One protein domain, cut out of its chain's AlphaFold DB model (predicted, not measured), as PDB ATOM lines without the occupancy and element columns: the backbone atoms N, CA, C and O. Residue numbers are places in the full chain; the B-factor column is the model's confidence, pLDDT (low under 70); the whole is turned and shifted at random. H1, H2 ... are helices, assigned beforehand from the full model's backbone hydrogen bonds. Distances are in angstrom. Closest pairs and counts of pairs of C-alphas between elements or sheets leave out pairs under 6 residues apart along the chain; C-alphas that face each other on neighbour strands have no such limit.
ATOM      1  N   GLU A  75      35.975  -0.361 -35.622       86.75
ATOM      2  CA  GLU A  75      35.829   1.061 -35.924       86.75
ATOM      3  C   GLU A  75      34.418   1.536 -35.575       86.75
ATOM      4  O   GLU A  75      33.423   0.854 -35.819       86.75
ATOM      5  N   CYS A  76      34.323   2.728 -34.992       88.12
ATOM      6  CA  CYS A  76      33.045   3.285 -34.597       88.12
ATOM      7  C   CYS A  76      32.184   3.617 -35.820       88.12
ATOM      8  O   CYS A  76      32.574   4.455 -36.633       88.12
ATOM      9  N   TRP A  77      30.962   3.083 -35.882       86.69
ATOM     10  CA  TRP A  77      30.043   3.334 -37.005       86.69
ATOM     11  C   TRP A  77      29.643   4.811 -37.169       86.69
ATOM     12  O   TRP A  77      29.183   5.210 -38.235       86.69
ATOM     13  N   SER A  78      29.788   5.621 -36.115       86.62
ATOM     14  CA  SER A  78      29.374   7.028 -36.103       86.62
ATOM     15  C   SER A  78      30.530   8.012 -36.301       86.62
ATOM     16  O   SER A  78      30.326   9.041 -36.938       86.62
ATOM     17  N   CYS A  79      31.729   7.731 -35.772       87.12
ATOM     18  CA  CYS A  79      32.862   8.670 -35.819       87.12
ATOM     19  C   CYS A  79      34.179   8.085 -36.358       87.12
ATOM     20  O   CYS A  79      35.160   8.817 -36.454       87.12
ATOM     21  N   GLY A  80      34.237   6.788 -36.673       84.00
ATOM     22  CA  GLY A  80      35.443   6.127 -37.188       84.00
ATOM     23  C   GLY A  80      36.572   5.922 -36.169       84.00
ATOM     24  O   GLY A  80      37.657   5.482 -36.539       84.00
ATOM     25  N   ALA A  81      36.359   6.221 -34.882       85.19
ATOM     26  CA  ALA A  81      37.348   5.938 -33.841       85.19
ATOM     27  C   ALA A  81      37.595   4.424 -33.705       85.19
ATOM     28  O   ALA A  81      36.645   3.643 -33.693       85.19
ATOM     29  N   LYS A  82      38.862   4.019 -33.568       84.75
ATOM     30  CA  LYS A  82      39.267   2.617 -33.376       84.75
ATOM     31  C   LYS A  82      39.074   2.169 -31.926       84.75
ATOM     32  O   LYS A  82      39.129   2.996 -31.017       84.75
ATOM     33  N   GLY A  83      38.895   0.865 -31.712       75.38
ATOM     34  CA  GLY A  83      38.810   0.285 -30.369       75.38
ATOM     35  C   GLY A  83      37.462   0.509 -29.680       75.38
ATOM     36  O   GLY A  83      37.394   0.525 -28.453       75.38
ATOM     37  N   ALA A  84      36.385   0.731 -30.438       78.19
ATOM     38  CA  ALA A  84      35.066   0.926 -29.857       78.19
ATOM     39  C   ALA A  84      34.422  -0.439 -29.549       78.19
ATOM     40  O   ALA A  84      34.165  -1.226 -30.457       78.19
ATOM     41  N   PHE A  85      34.150  -0.711 -28.270       81.00
ATOM     42  CA  PHE A  85      33.507  -1.941 -27.798       81.00
ATOM     43  C   PHE A  85      32.299  -1.576 -26.929       81.00
ATOM     44  O   PHE A  85      32.467  -0.898 -25.913       81.00
ATOM     45  N   LEU A  86      31.087  -1.954 -27.366       85.50
ATOM     46  CA  LEU A  86      29.760  -1.596 -26.812       85.50
ATOM     47  C   LEU A  86      29.419  -0.091 -26.799       85.50
ATOM     48  O   LEU A  86      28.297   0.299 -27.113       85.50
ATOM     49  N   SER A  87      30.374   0.781 -26.491       87.00
ATOM     50  CA  SER A  87      30.225   2.236 -26.503       87.00
ATOM     51  C   SER A  87      31.497   2.903 -27.015       87.00
ATOM     52  O   SER A  87      32.601   2.519 -26.629       87.00
ATOM     53  N   CYS A  88      31.364   3.934 -27.848       87.62
ATOM     54  CA  CYS A  88      32.513   4.712 -28.300       87.62
ATOM     55  C   CYS A  88      32.949   5.744 -27.242       87.62
ATOM     56  O   CYS A  88      32.134   6.548 -26.791       87.62
ATOM     57  N   GLY A  89      34.239   5.798 -26.895       82.50
ATOM     58  CA  GLY A  89      34.775   6.812 -25.971       82.50
ATOM     59  C   GLY A  89      34.721   8.249 -26.513       82.50
ATOM     60  O   GLY A  89      34.500   9.194 -25.753       82.50
ATOM     61  N   SER A  90      34.855   8.414 -27.833       83.69
ATOM     62  CA  SER A  90      34.922   9.726 -28.488       83.69
ATOM     63  C   SER A  90      33.542  10.361 -28.678       83.69
ATOM     64  O   SER A  90      33.326  11.496 -28.260       83.69
ATOM     65  N   CYS A  91      32.589   9.630 -29.265       84.62
ATOM     66  CA  CYS A  91      31.260  10.161 -29.603       84.62
ATOM     67  C   CYS A  91      30.110   9.603 -28.749       84.62
ATOM     68  O   CYS A  91      28.976  10.045 -28.911       84.62
ATOM     69  N   ARG A  92      30.373   8.651 -27.839       84.62
ATOM     70  CA  ARG A  92      29.371   8.004 -26.958       84.62
ATOM     71  C   ARG A  92      28.202   7.354 -27.695       84.62
ATOM     72  O   ARG A  92      27.139   7.165 -27.105       84.62
ATOM     73  N   SER A  93      28.387   6.998 -28.964       84.50
ATOM     74  CA  SER A  93      27.408   6.182 -29.672       84.50
ATOM     75  C   SER A  93      27.543   4.722 -29.261       84.50
ATOM     76  O   SER A  93      28.657   4.204 -29.084       84.50
ATOM     77  N   VAL A  94      26.399   4.062 -29.104       88.50
ATOM     78  CA  VAL A  94      26.342   2.622 -28.839       88.50
ATOM     79  C   VAL A  94      26.800   1.878 -30.081       88.50
ATOM     80  O   VAL A  94      26.351   2.192 -31.180       88.50
ATOM     81  N   GLN A  95      27.717   0.929 -29.920       88.94
ATOM     82  CA  GLN A  95      28.249   0.148 -31.031       88.94
ATOM     83  C   GLN A  95      27.474  -1.160 -31.208       88.94
ATOM     84  O   GLN A  95      27.042  -1.742 -30.210       88.94
ATOM     85  N   PRO A  96      27.319  -1.647 -32.450       85.88
ATOM     86  CA  PRO A  96      26.896  -3.017 -32.674       85.88
ATOM     87  C   PRO A  96      27.974  -3.968 -32.145       85.88
ATOM     88  O   PRO A  96      29.169  -3.703 -32.278       85.88
ATOM     89  N   VAL A  97      27.543  -5.073 -31.549       83.00
ATOM     90  CA  VAL A  97      28.424  -6.157 -31.107       83.00
ATOM     91  C   VAL A  97      27.975  -7.433 -31.789       83.00
ATOM     92  O   VAL A  97      26.776  -7.655 -31.969       83.00
ATOM     93  N   ASP A  98      28.954  -8.229 -32.197       79.56
ATOM     94  CA  ASP A  98      28.713  -9.539 -32.779       79.56
ATOM     95  C   ASP A  98      28.126 -10.485 -31.712       79.56
ATOM     96  O   ASP A  98      28.648 -10.533 -30.593       79.56
ATOM     97  N   PRO A  99      27.062 -11.248 -32.017       72.62
ATOM     98  CA  PRO A  99      26.517 -12.252 -31.103       72.62
ATOM     99  C   PRO A  99      27.524 -13.323 -30.649       72.62
ATOM    100  O   PRO A  99      27.280 -13.981 -29.644       72.62
ATOM    101  N   ALA A 100      28.633 -13.515 -31.371       77.31
ATOM    102  CA  ALA A 100      29.691 -14.465 -31.036       77.31
ATOM    103  C   ALA A 100      30.645 -13.981 -29.927       77.31
ATOM    104  O   ALA A 100      31.562 -14.711 -29.557       77.31
ATOM    105  N   VAL A 101      30.474 -12.760 -29.408       83.94
ATOM    106  CA  VAL A 101      31.288 -12.252 -28.295       83.94
ATOM    107  C   VAL A 101      30.901 -12.944 -26.990       83.94
ATOM    108  O   VAL A 101      29.737 -12.953 -26.589       83.94
ATOM    109  N   ASP A 102      31.902 -13.457 -26.275       89.75
ATOM    110  CA  ASP A 102      31.666 -14.121 -24.996       89.75
ATOM    111  C   ASP A 102      31.247 -13.141 -23.898       89.75
ATOM    112  O   ASP A 102      31.754 -12.019 -23.783       89.75
ATOM    113  N   TYR A 103      30.443 -13.628 -22.956       90.88
ATOM    114  CA  TYR A 103      30.061 -12.879 -21.763       90.88
ATOM    115  C   TYR A 103      31.276 -12.485 -20.914       90.88
ATOM    116  O   TYR A 103      31.312 -11.388 -20.360       90.88
ATOM    117  N   PHE A 104      32.312 -13.328 -20.857       89.38
ATOM    118  CA  PHE A 104      33.560 -13.014 -20.153       89.38
ATOM    119  C   PHE A 104      34.292 -11.816 -20.774       89.38
ATOM    120  O   PHE A 104      34.783 -10.955 -20.045       89.38
ATOM    121  N   GLN A 105      34.283 -11.692 -22.105       87.94
ATOM    122  CA  GLN A 105      34.918 -10.577 -22.816       87.94
ATOM    123  C   GLN A 105      34.178  -9.254 -22.583       87.94
ATOM    124  O   GLN A 105      34.823  -8.227 -22.378       87.94
ATOM    125  N   ILE A 106      32.840  -9.276 -22.505       87.94
ATOM    126  CA  ILE A 106      32.016  -8.093 -22.174       87.94
ATOM    127  C   ILE A 106      32.438  -7.464 -20.844       87.94
ATOM    128  O   ILE A 106      32.487  -6.237 -20.692       87.94
ATOM    129  N   PHE A 107      32.748  -8.314 -19.867       87.25
ATOM    130  CA  PHE A 107      33.206  -7.885 -18.555       87.25
ATOM    131  C   PHE A 107      34.728  -7.820 -18.443       87.25
ATOM    132  O   PHE A 107      35.204  -7.469 -17.369       87.25
ATOM    133  N   GLY A 108      35.502  -8.105 -19.494       85.12
ATOM    134  CA  GLY A 108      36.967  -8.158 -19.428       85.12
ATOM    135  C   GLY A 108      37.449  -9.052 -18.285       85.12
ATOM    136  O   GLY A 108      38.171  -8.588 -17.399       85.12
ATOM    137  N   LEU A 109      36.918 -10.271 -18.232       86.12
ATOM    138  CA  LEU A 109      37.265 -11.316 -17.276       86.12
ATOM    139  C   LEU A 109      37.879 -12.497 -18.021       86.12
ATOM    140  O   LEU A 109      37.511 -12.773 -19.164       86.12
ATOM    141  N   ASP A 110      38.758 -13.223 -17.341       84.25
ATOM    142  CA  ASP A 110      39.265 -14.490 -17.849       84.25
ATOM    143  C   ASP A 110      38.159 -15.550 -17.828       84.25
ATOM    144  O   ASP A 110      37.292 -15.562 -16.945       84.25
ATOM    145  N   ARG A 111      38.185 -16.454 -18.812       85.56
ATOM    146  CA  ARG A 111      37.261 -17.590 -18.863       85.56
ATOM    147  C   ARG A 111      37.575 -18.523 -17.694       85.56
ATOM    148  O   ARG A 111      38.619 -19.168 -17.665       85.56
ATOM    149  N   GLY A 112      36.668 -18.590 -16.727       83.44
ATOM    150  CA  GLY A 112      36.847 -19.410 -15.539       83.44
ATOM    151  C   GLY A 112      35.576 -19.510 -14.712       83.44
ATOM    152  O   GLY A 112      34.679 -18.670 -14.800       83.44
ATOM    153  N   TYR A 113      35.490 -20.564 -13.904       83.25
ATOM    154  CA  TYR A 113      34.346 -20.775 -13.020       83.25
ATOM    155  C   TYR A 113      34.416 -19.905 -11.760       83.25
ATOM    156  O   TYR A 113      33.403 -19.337 -11.338       83.25
ATOM    157  N   ASP A 114      35.611 -19.754 -11.180       79.44
ATOM    158  CA  ASP A 114      35.840 -18.928  -9.992       79.44
ATOM    159  C   ASP A 114      35.947 -17.441 -10.364       79.44
ATOM    160  O   ASP A 114      37.019 -16.838 -10.409       79.44
ATOM    161  N   VAL A 115      34.801 -16.843 -10.684       76.38
ATOM    162  CA  VAL A 115      34.676 -15.395 -10.835       76.38
ATOM    163  C   VAL A 115      34.324 -14.802  -9.476       76.38
ATOM    164  O   VAL A 115      33.225 -15.021  -8.960       76.38
ATOM    165  N   LYS A 116      35.249 -14.022  -8.907       68.06
ATOM    166  CA  LYS A 116      34.990 -13.216  -7.709       68.06
ATOM    167  C   LYS A 116      34.054 -12.062  -8.079       68.06
ATOM    168  O   LYS A 116      34.448 -11.133  -8.782       68.06
ATOM    169  N   ASP A 117      32.820 -12.119  -7.580       66.38
ATOM    170  CA  ASP A 117      31.709 -11.207  -7.916       66.38
ATOM    171  C   ASP A 117      31.998  -9.707  -7.708       66.38
ATOM    172  O   ASP A 117      31.299  -8.862  -8.268       66.38
ATOM    173  N   THR A 118      33.040  -9.337  -6.956       67.19
ATOM    174  CA  THR A 118      33.314  -7.941  -6.573       67.19
ATOM    175  C   THR A 118      33.559  -6.997  -7.755       67.19
ATOM    176  O   THR A 118      33.310  -5.800  -7.629       67.19
ATOM    177  N   ASN A 119      34.005  -7.501  -8.911       79.56
ATOM    178  CA  ASN A 119      34.232  -6.683 -10.112       79.56
ATOM    179  C   ASN A 119      33.026  -6.686 -11.081       79.56
ATOM    180  O   ASN A 119      32.820  -5.735 -11.836       79.56
ATOM    181  N   LEU A 120      32.182  -7.726 -11.040       86.00
ATOM    182  CA  LEU A 120      31.067  -7.898 -11.978       86.00
ATOM    183  C   LEU A 120      29.979  -6.837 -11.801       86.00
ATOM    184  O   LEU A 120      29.552  -6.217 -12.776       86.00
ATOM    185  N   GLU A 121      29.541  -6.597 -10.564       88.25
ATOM    186  CA  GLU A 121      28.444  -5.660 -10.291       88.25
ATOM    187  C   GLU A 121      28.810  -4.214 -10.668       88.25
ATOM    188  O   GLU A 121      27.986  -3.481 -11.223       88.25
ATOM    189  N   GLY A 122      30.059  -3.807 -10.412       89.50
ATOM    190  CA  GLY A 122      30.568  -2.485 -10.786       89.50
ATOM    191  C   GLY A 122      30.540  -2.277 -12.300       89.50
ATOM    192  O   GLY A 122      29.904  -1.340 -12.788       89.50
ATOM    193  N   LYS A 123      31.132  -3.215 -13.051       89.19
ATOM    194  CA  LYS A 123      31.146  -3.179 -14.520       89.19
ATOM    195  C   LYS A 123      29.739  -3.231 -15.116       89.19
ATOM    196  O   LYS A 123      29.450  -2.502 -16.062       89.19
ATOM    197  N   TYR A 124      28.839  -4.031 -14.543       91.19
ATOM    198  CA  TYR A 124      27.434  -4.078 -14.955       91.19
ATOM    199  C   TYR A 124      26.751  -2.711 -14.812       91.19
ATOM    200  O   TYR A 124      26.124  -2.232 -15.759       91.19
ATOM    201  N   LYS A 125      26.910  -2.046 -13.660       90.19
ATOM    202  CA  LYS A 125      26.353  -0.703 -13.436       90.19
ATOM    203  C   LYS A 125      26.934   0.318 -14.409       90.19
ATOM    204  O   LYS A 125      26.199   1.174 -14.898       90.19
ATOM    205  N   ASP A 126      28.222   0.228 -14.714       90.44
ATOM    206  CA  ASP A 126      28.874   1.135 -15.658       90.44
ATOM    207  C   ASP A 126      28.408   0.920 -17.099       90.44
ATOM    208  O   ASP A 126      28.211   1.895 -17.826       90.44
ATOM    209  N   TRP A 127      28.159  -0.327 -17.504       90.19
ATOM    210  CA  TRP A 127      27.544  -0.627 -18.795       90.19
ATOM    211  C   TRP A 127      26.099  -0.140 -18.871       90.19
ATOM    212  O   TRP A 127      25.736   0.535 -19.833       90.19
ATOM    213  N   GLN A 128      25.291  -0.395 -17.841       90.06
ATOM    214  CA  GLN A 128      23.906   0.079 -17.788       90.06
ATOM    215  C   GLN A 128      23.823   1.605 -17.882       90.06
ATOM    216  O   GLN A 128      23.045   2.120 -18.676       90.06
ATOM    217  N   LYS A 129      24.696   2.349 -17.193       88.94
ATOM    218  CA  LYS A 129      24.780   3.817 -17.319       88.94
ATOM    219  C   LYS A 129      25.124   4.311 -18.727       88.94
ATOM    220  O   LYS A 129      24.903   5.481 -19.005       88.94
ATOM    221  N   LYS A 130      25.713   3.482 -19.590       86.81
ATOM    222  CA  LYS A 130      26.086   3.854 -20.968       86.81
ATOM    223  C   LYS A 130      25.055   3.394 -21.999       86.81
ATOM    224  O   LYS A 130      24.900   4.048 -23.025       86.81
ATOM    225  N   LEU A 131      24.381   2.277 -21.729       85.19
ATOM    226  CA  LEU A 131      23.496   1.577 -22.664       85.19
ATOM    227  C   LEU A 131      22.005   1.732 -22.322       85.19
ATOM    228  O   LEU A 131      21.165   1.198 -23.042       85.19
ATOM    229  N   HIS A 132      21.658   2.435 -21.235       80.56
ATOM    230  CA  HIS A 132      20.267   2.563 -20.804       80.56
ATOM    231  C   HIS A 132      19.389   3.183 -21.909       80.56
ATOM    232  O   HIS A 132      19.750   4.237 -22.445       80.56
ATOM    233  N   PRO A 133      18.217   2.593 -22.219       76.38
ATOM    234  CA  PRO A 133      17.337   3.075 -23.284       76.38
ATOM    235  C   PRO A 133      16.892   4.534 -23.097       76.38
ATOM    236  O   PRO A 133      16.698   5.238 -24.087       76.38
ATOM    237  N   ASP A 134      16.814   5.028 -21.858       81.00
ATOM    238  CA  ASP A 134      16.474   6.436 -21.580       81.00
ATOM    239  C   ASP A 134      17.498   7.430 -22.147       81.00
ATOM    240  O   ASP A 134      17.132   8.539 -22.526       81.00
ATOM    241  N   LEU A 135      18.775   7.047 -22.257       78.25
ATOM    242  CA  LEU A 135      19.837   7.930 -22.764       78.25
ATOM    243  C   LEU A 135      19.831   8.053 -24.288       78.25
ATOM    244  O   LEU A 135      20.383   9.003 -24.848       78.25
ATOM    245  N   VAL A 136      19.236   7.075 -24.965       75.44
ATOM    246  CA  VAL A 136      19.169   7.012 -26.427       75.44
ATOM    247  C   VAL A 136      17.763   7.264 -26.957       75.44
ATOM    248  O   VAL A 136      17.579   7.314 -28.167       75.44
ATOM    249  N   HIS A 137      16.771   7.476 -26.085       76.38
ATOM    250  CA  HIS A 137      15.384   7.712 -26.490       76.38
ATOM    251  C   HIS A 137      15.241   8.905 -27.449       76.38
ATOM    252  O   HIS A 137      14.443   8.856 -28.381       76.38
ATOM    253  N   SER A 138      16.060   9.945 -27.262       78.19
ATOM    254  CA  SER A 138      16.104  11.142 -28.115       78.19
ATOM    255  C   SER A 138      17.025  11.016 -29.338       78.19
ATOM    256  O   SER A 138      17.172  11.983 -30.082       78.19
ATOM    257  N   LYS A 139      17.693   9.872 -29.532       81.31
ATOM    258  CA  LYS A 139      18.664   9.647 -30.612       81.31
ATOM    259  C   LYS A 139      18.039   8.907 -31.801       81.31
ATOM    260  O   LYS A 139      16.843   8.625 -31.827       81.31
ATOM    261  N   SER A 140      18.865   8.620 -32.809       84.19
ATOM    262  CA  SER A 140      18.454   7.900 -34.019       84.19
ATOM    263  C   SER A 140      17.898   6.504 -33.712       84.19
ATOM    264  O   SER A 140      18.340   5.847 -32.771       84.19
ATOM    265  N   GLU A 141      16.963   6.033 -34.539       86.81
ATOM    266  CA  GLU A 141      16.350   4.700 -34.420       86.81
ATOM    267  C   GLU A 141      17.402   3.581 -34.384       86.81
ATOM    268  O   GLU A 141      17.403   2.767 -33.468       86.81
ATOM    269  N   LYS A 142      18.403   3.643 -35.272       86.31
ATOM    270  CA  LYS A 142      19.520   2.684 -35.300       86.31
ATOM    271  C   LYS A 142      20.266   2.594 -33.967       86.31
ATOM    272  O   LYS A 142      20.610   1.511 -33.512       86.31
ATOM    273  N   GLU A 143      20.528   3.733 -33.332       86.00
ATOM    274  CA  GLU A 143      21.233   3.756 -32.048       86.00
ATOM    275  C   GLU A 143      20.359   3.242 -30.900       86.00
ATOM    276  O   GLU A 143      20.876   2.629 -29.966       86.00
ATOM    277  N   ARG A 144      19.039   3.439 -30.988       88.12
ATOM    278  CA  ARG A 144      18.074   2.867 -30.042       88.12
ATOM    279  C   ARG A 144      18.022   1.348 -30.136       88.12
ATOM    280  O   ARG A 144      18.028   0.696 -29.095       88.12
ATOM    281  N   ASP A 145      18.030   0.803 -31.348       88.88
ATOM    282  CA  ASP A 145      18.041  -0.644 -31.572       88.88
ATOM    283  C   ASP A 145      19.327  -1.275 -31.036       88.88
ATOM    284  O   ASP A 145      19.284  -2.264 -30.301       88.88
ATOM    285  N   PHE A 146      20.480  -0.654 -31.317       89.19
ATOM    286  CA  PHE A 146      21.752  -1.108 -30.761       89.19
ATOM    287  C   PHE A 146      21.760  -1.029 -29.234       89.19
ATOM    288  O   PHE A 146      22.113  -2.008 -28.586       89.19
ATOM    289  N   ALA A 147      21.318   0.076 -28.630       89.50
ATOM    290  CA  ALA A 147      21.245   0.194 -27.173       89.50
ATOM    291  C   ALA A 147      20.347  -0.868 -26.532       89.50
ATOM    292  O   ALA A 147      20.734  -1.465 -25.529       89.50
ATOM    293  N   ALA A 148      19.178  -1.136 -27.120       89.00
ATOM    294  CA  ALA A 148      18.266  -2.159 -26.626       89.00
ATOM    295  C   ALA A 148      18.908  -3.555 -26.679       89.00
ATOM    296  O   ALA A 148      18.911  -4.261 -25.669       89.00
ATOM    297  N   GLY A 149      19.508  -3.920 -27.818       89.44
ATOM    298  CA  GLY A 149      20.193  -5.204 -27.986       89.44
ATOM    299  C   GLY A 149      21.388  -5.365 -27.044       89.44
ATOM    300  O   GLY A 149      21.494  -6.368 -26.344       89.44
ATOM    301  N   GLN A 150      22.248  -4.347 -26.954       90.12
ATOM    302  CA  GLN A 150      23.435  -4.394 -26.097       90.12
ATOM    303  C   GLN A 150      23.086  -4.373 -24.604       90.12
ATOM    304  O   GLN A 150      23.728  -5.057 -23.809       90.12
ATOM    305  N   SER A 151      22.047  -3.638 -24.198       90.50
ATOM    306  CA  SER A 151      21.564  -3.670 -22.815       90.50
ATOM    307  C   SER A 151      21.040  -5.058 -22.440       90.50
ATOM    308  O   SER A 151      21.393  -5.577 -21.379       90.50
ATOM    309  N   ALA A 152      20.258  -5.691 -23.323       90.56
ATOM    310  CA  ALA A 152      19.768  -7.050 -23.110       90.56
ATOM    311  C   ALA A 152      20.922  -8.056 -22.974       90.56
ATOM    312  O   ALA A 152      20.944  -8.817 -22.007       90.56
ATOM    313  N   LEU A 153      21.916  -7.981 -23.867       90.94
ATOM    314  CA  LEU A 153      23.127  -8.806 -23.835       90.94
ATOM    315  C   LEU A 153      23.883  -8.658 -22.505       90.94
ATOM    316  O   LEU A 153      24.213  -9.646 -21.859       90.94
ATOM    317  N   VAL A 154      24.118  -7.424 -22.046       91.62
ATOM    318  CA  VAL A 154      24.816  -7.155 -20.776       91.62
ATOM    319  C   VAL A 154      24.028  -7.684 -19.572       91.62
ATOM    320  O   VAL A 154      24.624  -8.191 -18.621       91.62
ATOM    321  N   ILE A 155      22.697  -7.572 -19.587       92.12
ATOM    322  CA  ILE A 155      21.835  -8.108 -18.523       92.12
ATOM    323  C   ILE A 155      21.911  -9.631 -18.489       92.12
ATOM    324  O   ILE A 155      22.007 -10.213 -17.407       92.12
ATOM    325  N   GLU A 156      21.851 -10.277 -19.650       91.94
ATOM    326  CA  GLU A 156      21.963 -11.725 -19.761       91.94
ATOM    327  C   GLU A 156      23.334 -12.205 -19.288       91.94
ATOM    328  O   GLU A 156      23.409 -13.030 -18.380       91.94
ATOM    329  N   ALA A 157      24.407 -11.594 -19.790       91.75
ATOM    330  CA  ALA A 157      25.772 -11.877 -19.376       91.75
ATOM    331  C   ALA A 157      25.948 -11.716 -17.854       91.75
ATOM    332  O   ALA A 157      26.504 -12.595 -17.198       91.75
ATOM    333  N   TYR A 158      25.406 -10.649 -17.254       92.25
ATOM    334  CA  TYR A 158      25.432 -10.461 -15.800       92.25
ATOM    335  C   TYR A 158      24.661 -11.558 -15.055       92.25
ATOM    336  O   TYR A 158      25.168 -12.114 -14.083       92.25
ATOM    337  N   ARG A 159      23.443 -11.902 -15.493       91.56
ATOM    338  CA  ARG A 159      22.623 -12.945 -14.849       91.56
ATOM    339  C   ARG A 159      23.288 -14.316 -14.915       91.56
ATOM    340  O   ARG A 159      23.234 -15.056 -13.931       91.56
ATOM    341  N   THR A 160      23.902 -14.627 -16.051       91.56
ATOM    342  CA  THR A 160      24.600 -15.886 -16.302       91.56
ATOM    343  C   THR A 160      25.879 -15.970 -15.485       91.56
ATOM    344  O   THR A 160      26.091 -16.952 -14.783       91.56
ATOM    345  N   LEU A 161      26.704 -14.921 -15.497       90.12
ATOM    346  CA  LEU A 161      27.970 -14.920 -14.772       90.12
ATOM    347  C   LEU A 161      27.806 -14.699 -13.267       90.12
ATOM    348  O   LEU A 161      28.665 -15.147 -12.530       90.12
ATOM    349  N   SER A 162      26.742 -14.064 -12.771       88.88
ATOM    350  CA  SER A 162      26.567 -13.804 -11.329       88.88
ATOM    351  C   SER A 162      26.234 -15.060 -10.521       88.88
ATOM    352  O   SER A 162      26.586 -15.147  -9.349       88.88
ATOM    353  N   LYS A 163      25.554 -16.047 -11.111       87.25
ATOM    354  CA  LYS A 163      25.139 -17.257 -10.389       87.25
ATOM    355  C   LYS A 163      26.020 -18.452 -10.766       87.25
ATOM    356  O   LYS A 163      26.272 -18.656 -11.949       87.25
ATOM    357  N   PRO A 164      26.409 -19.304  -9.800       85.31
ATOM    358  CA  PRO A 164      27.316 -20.424 -10.050       85.31
ATOM    359  C   PRO A 164      26.764 -21.439 -11.062       85.31
ATOM    360  O   PRO A 164      27.499 -21.905 -11.922       85.31
ATOM    361  N   LEU A 165      25.467 -21.762 -11.002       85.19
ATOM    362  CA  LEU A 165      24.854 -22.747 -11.900       85.19
ATOM    363  C   LEU A 165      24.842 -22.305 -13.381       85.19
ATOM    364  O   LEU A 165      25.441 -23.001 -14.198       85.19
ATOM    365  N   PRO A 166      24.225 -21.167 -13.766       88.94
ATOM    366  CA  PRO A 166      24.232 -20.740 -15.165       88.94
ATOM    367  C   PRO A 166      25.642 -20.404 -15.668       88.94
ATOM    368  O   PRO A 166      25.919 -20.607 -16.844       88.94
ATOM    369  N   ARG A 167      26.564 -19.982 -14.790       90.12
ATOM    370  CA  ARG A 167      27.983 -19.807 -15.132       90.12
ATOM    371  C   ARG A 167      28.630 -21.126 -15.565       90.12
ATOM    372  O   ARG A 167      29.321 -21.142 -16.578       90.12
ATOM    373  N   ALA A 168      28.398 -22.221 -14.833       86.12
ATOM    374  CA  ALA A 168      28.876 -23.551 -15.228       86.12
ATOM    375  C   ALA A 168      28.273 -23.996 -16.564       86.12
ATOM    376  O   ALA A 168      29.014 -24.427 -17.441       86.12
ATOM    377  N   LEU A 169      26.952 -23.867 -16.732       87.19
ATOM    378  CA  LEU A 169      26.275 -24.252 -17.977       87.19
ATOM    379  C   LEU A 169      26.807 -23.469 -19.178       87.19
ATOM    380  O   LEU A 169      27.063 -24.050 -20.227       87.19
ATOM    381  N   TYR A 170      27.037 -22.170 -19.005       90.12
ATOM    382  CA  TYR A 170      27.604 -21.327 -20.047       90.12
ATOM    383  C   TYR A 170      29.040 -21.721 -20.404       90.12
ATOM    384  O   TYR A 170      29.364 -21.828 -21.582       90.12
ATOM    385  N   LEU A 171      29.893 -22.003 -19.413       88.69
ATOM    386  CA  LEU A 171      31.245 -22.516 -19.670       88.69
ATOM    387  C   LEU A 171      31.214 -23.840 -20.441       88.69
ATOM    388  O   LEU A 171      31.953 -23.995 -21.402       88.69
ATOM    389  N   LEU A 172      30.324 -24.767 -20.074       86.38
ATOM    390  CA  LEU A 172      30.153 -26.029 -20.801       86.38
ATOM    391  C   LEU A 172      29.665 -25.804 -22.237       86.38
ATOM    392  O   LEU A 172      30.150 -26.457 -23.157       86.38
ATOM    393  N   GLN A 173      28.763 -24.844 -22.445       87.75
ATOM    394  CA  GLN A 173      28.292 -24.467 -23.775       87.75
ATOM    395  C   GLN A 173      29.424 -23.908 -24.651       87.75
ATOM    396  O   GLN A 173      29.456 -24.209 -25.844       87.75
ATOM    397  N   LEU A 174      30.359 -23.140 -24.076       87.12
ATOM    398  CA  LEU A 174      31.547 -22.649 -24.789       87.12
ATOM    399  C   LEU A 174      32.491 -23.788 -25.212       87.12
ATOM    400  O   LEU A 174      33.094 -23.701 -26.277       87.12
ATOM    401  N   GLU A 175      32.559 -24.869 -24.433       84.50
ATOM    402  CA  GLU A 175      33.278 -26.107 -24.784       84.50
ATOM    403  C   GLU A 175      32.479 -27.017 -25.747       84.50
ATOM    404  O   GLU A 175      32.910 -28.115 -26.092       84.50
ATOM    405  N   GLY A 176      31.287 -26.591 -26.185       83.88
ATOM    406  CA  GLY A 176      30.416 -27.363 -27.077       83.88
ATOM    407  C   GLY A 176      29.636 -28.491 -26.391       83.88
ATOM    408  O   GLY A 176      29.013 -29.310 -27.067       83.88
ATOM    409  N   ILE A 177      29.632 -28.541 -25.056       82.69
ATOM    410  CA  ILE A 177      28.903 -29.538 -24.268       82.69
ATOM    411  C   ILE A 177      27.513 -28.991 -23.943       82.69
ATOM    412  O   ILE A 177      27.354 -28.070 -23.142       82.69
ATOM    413  N   HIS A 178      26.479 -29.589 -24.536       75.81
ATOM    414  CA  HIS A 178      25.096 -29.252 -24.213       75.81
ATOM    415  C   HIS A 178      24.586 -30.129 -23.067       75.81
ATOM    416  O   HIS A 178      24.536 -31.356 -23.181       75.81
ATOM    417  N   VAL A 179      24.224 -29.498 -21.951       78.12
ATOM    418  CA  VAL A 179      23.627 -30.179 -20.800       78.12
ATOM    419  C   VAL A 179      22.114 -30.090 -20.928       78.12
ATOM    420  O   VAL A 179      21.556 -28.998 -20.951       78.12
ATOM    421  N   ASP A 180      21.466 -31.243 -21.008       76.75
ATOM    422  CA  ASP A 180      20.012 -31.345 -20.974       76.75
ATOM    423  C   ASP A 180      19.537 -31.410 -19.514       76.75
ATOM    424  O   ASP A 180      19.891 -32.341 -18.784       76.75
ATOM    425  N   GLU A 181      18.766 -30.409 -19.089       72.31
ATOM    426  CA  GLU A 181      18.208 -30.320 -17.734       72.31
ATOM    427  C   GLU A 181      17.160 -31.411 -17.458       72.31
ATOM    428  O   GLU A 181      16.944 -31.778 -16.303       72.31
ATOM    429  N   GLU A 182      16.527 -31.963 -18.499       73.88
ATOM    430  CA  GLU A 182      15.477 -32.982 -18.376       73.88
ATOM    431  C   GLU A 182      16.046 -34.408 -18.307       73.88
ATOM    432  O   GLU A 182      15.320 -35.383 -18.075       73.88
ATOM    433  N   LYS A 183      17.365 -34.554 -18.473       78.06
ATOM    434  CA  LYS A 183      18.021 -35.857 -18.469       78.06
ATOM    435  C   LYS A 183      17.938 -36.495 -17.085       78.06
ATOM    436  O   LYS A 183      18.420 -35.960 -16.089       78.06
TER     437      LYS A 183
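Overview. This is residues 75 to 183 of the 235 residues of the protein "J domain-containing protein" of Triticum turgidum subsp. durum (UniProt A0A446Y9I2). One long helix, H4, is the spine of an elongated model, with H2 side by side with part of it, running back the opposite way, and H5 turned off at its far end to make a corner. A looped head without a named helix, residues 75 to 93, lies near the end where H4 begins, and the chain then runs lengthwise to short H1, which packs on residues 154 to 161 of H4. The 109 printed residues hold five named helices, in order H1, H2, H3, H4 and H5, and no named strand; the class is all helix, though under half of the residues, 53, are in named elements. The whole is only just compact, close to loose, with a radius of gyration of the C-alphas of 15.3 A and spans of 47 by 28 by 26 A.

Along the chain. Residues 75 to 102 hold no named element, and C-alpha 75 is at (35.829, 1.061, -35.924). H1 takes residues 103 to 106 and measures 5.2 A. H2, residues 120 to 131, measures 16.2 A from C-alpha 120 at (31.067, -7.898, -11.978). H3, residues 133 to 136, measures 5.4 A. H4, residues 141 to 162, is the longest helix at 31.3 A. H5, residues 164 to 174, measures 15.5 A and ends with C-alpha 174 at (31.547, -22.649, -24.789).

Arrangement. H4 is the hub, touching the four other helices. H2 touches it at a shallow tilt of 9 degrees, opposite ways; their closest C-alphas, those of Leu 131 and Ala 147, are 5.2 A apart. H1 touches H4 at residues 154 to 161 alone, with the closest C-alphas, those of Tyr 103 and Ala 157, 5.0 A apart. H3 touches H4 at residues 143 to 151 alone, with the closest C-alphas, those of Val 136 and Arg 144, 5.6 A apart. H4 and H5 touch only at the corner by their link, at a steep tilt of 65 degrees, opposite ways; their closest C-alphas, those of Leu 161 and Arg 167, are 4.9 A apart. H2 and H3 meet only through their link. H5 is apart from H1, H2 and H3, and H1 is apart from H2 and H3. In H2, H4 and H5 every O i to N i+4 pair is within hydrogen-bond range; H1 and H3 are too short for such a pair.

Size, cuts and confidence. The two C-alphas farthest apart, those of Cys 79 and Lys 183, are 50.0 A apart. The printed part has no cut. The link from H1 to H2, of 13 residues, is long, and the other three are tight. The mean pLDDT of the printed part is 84.9, and residues 116 to 118 are under 70.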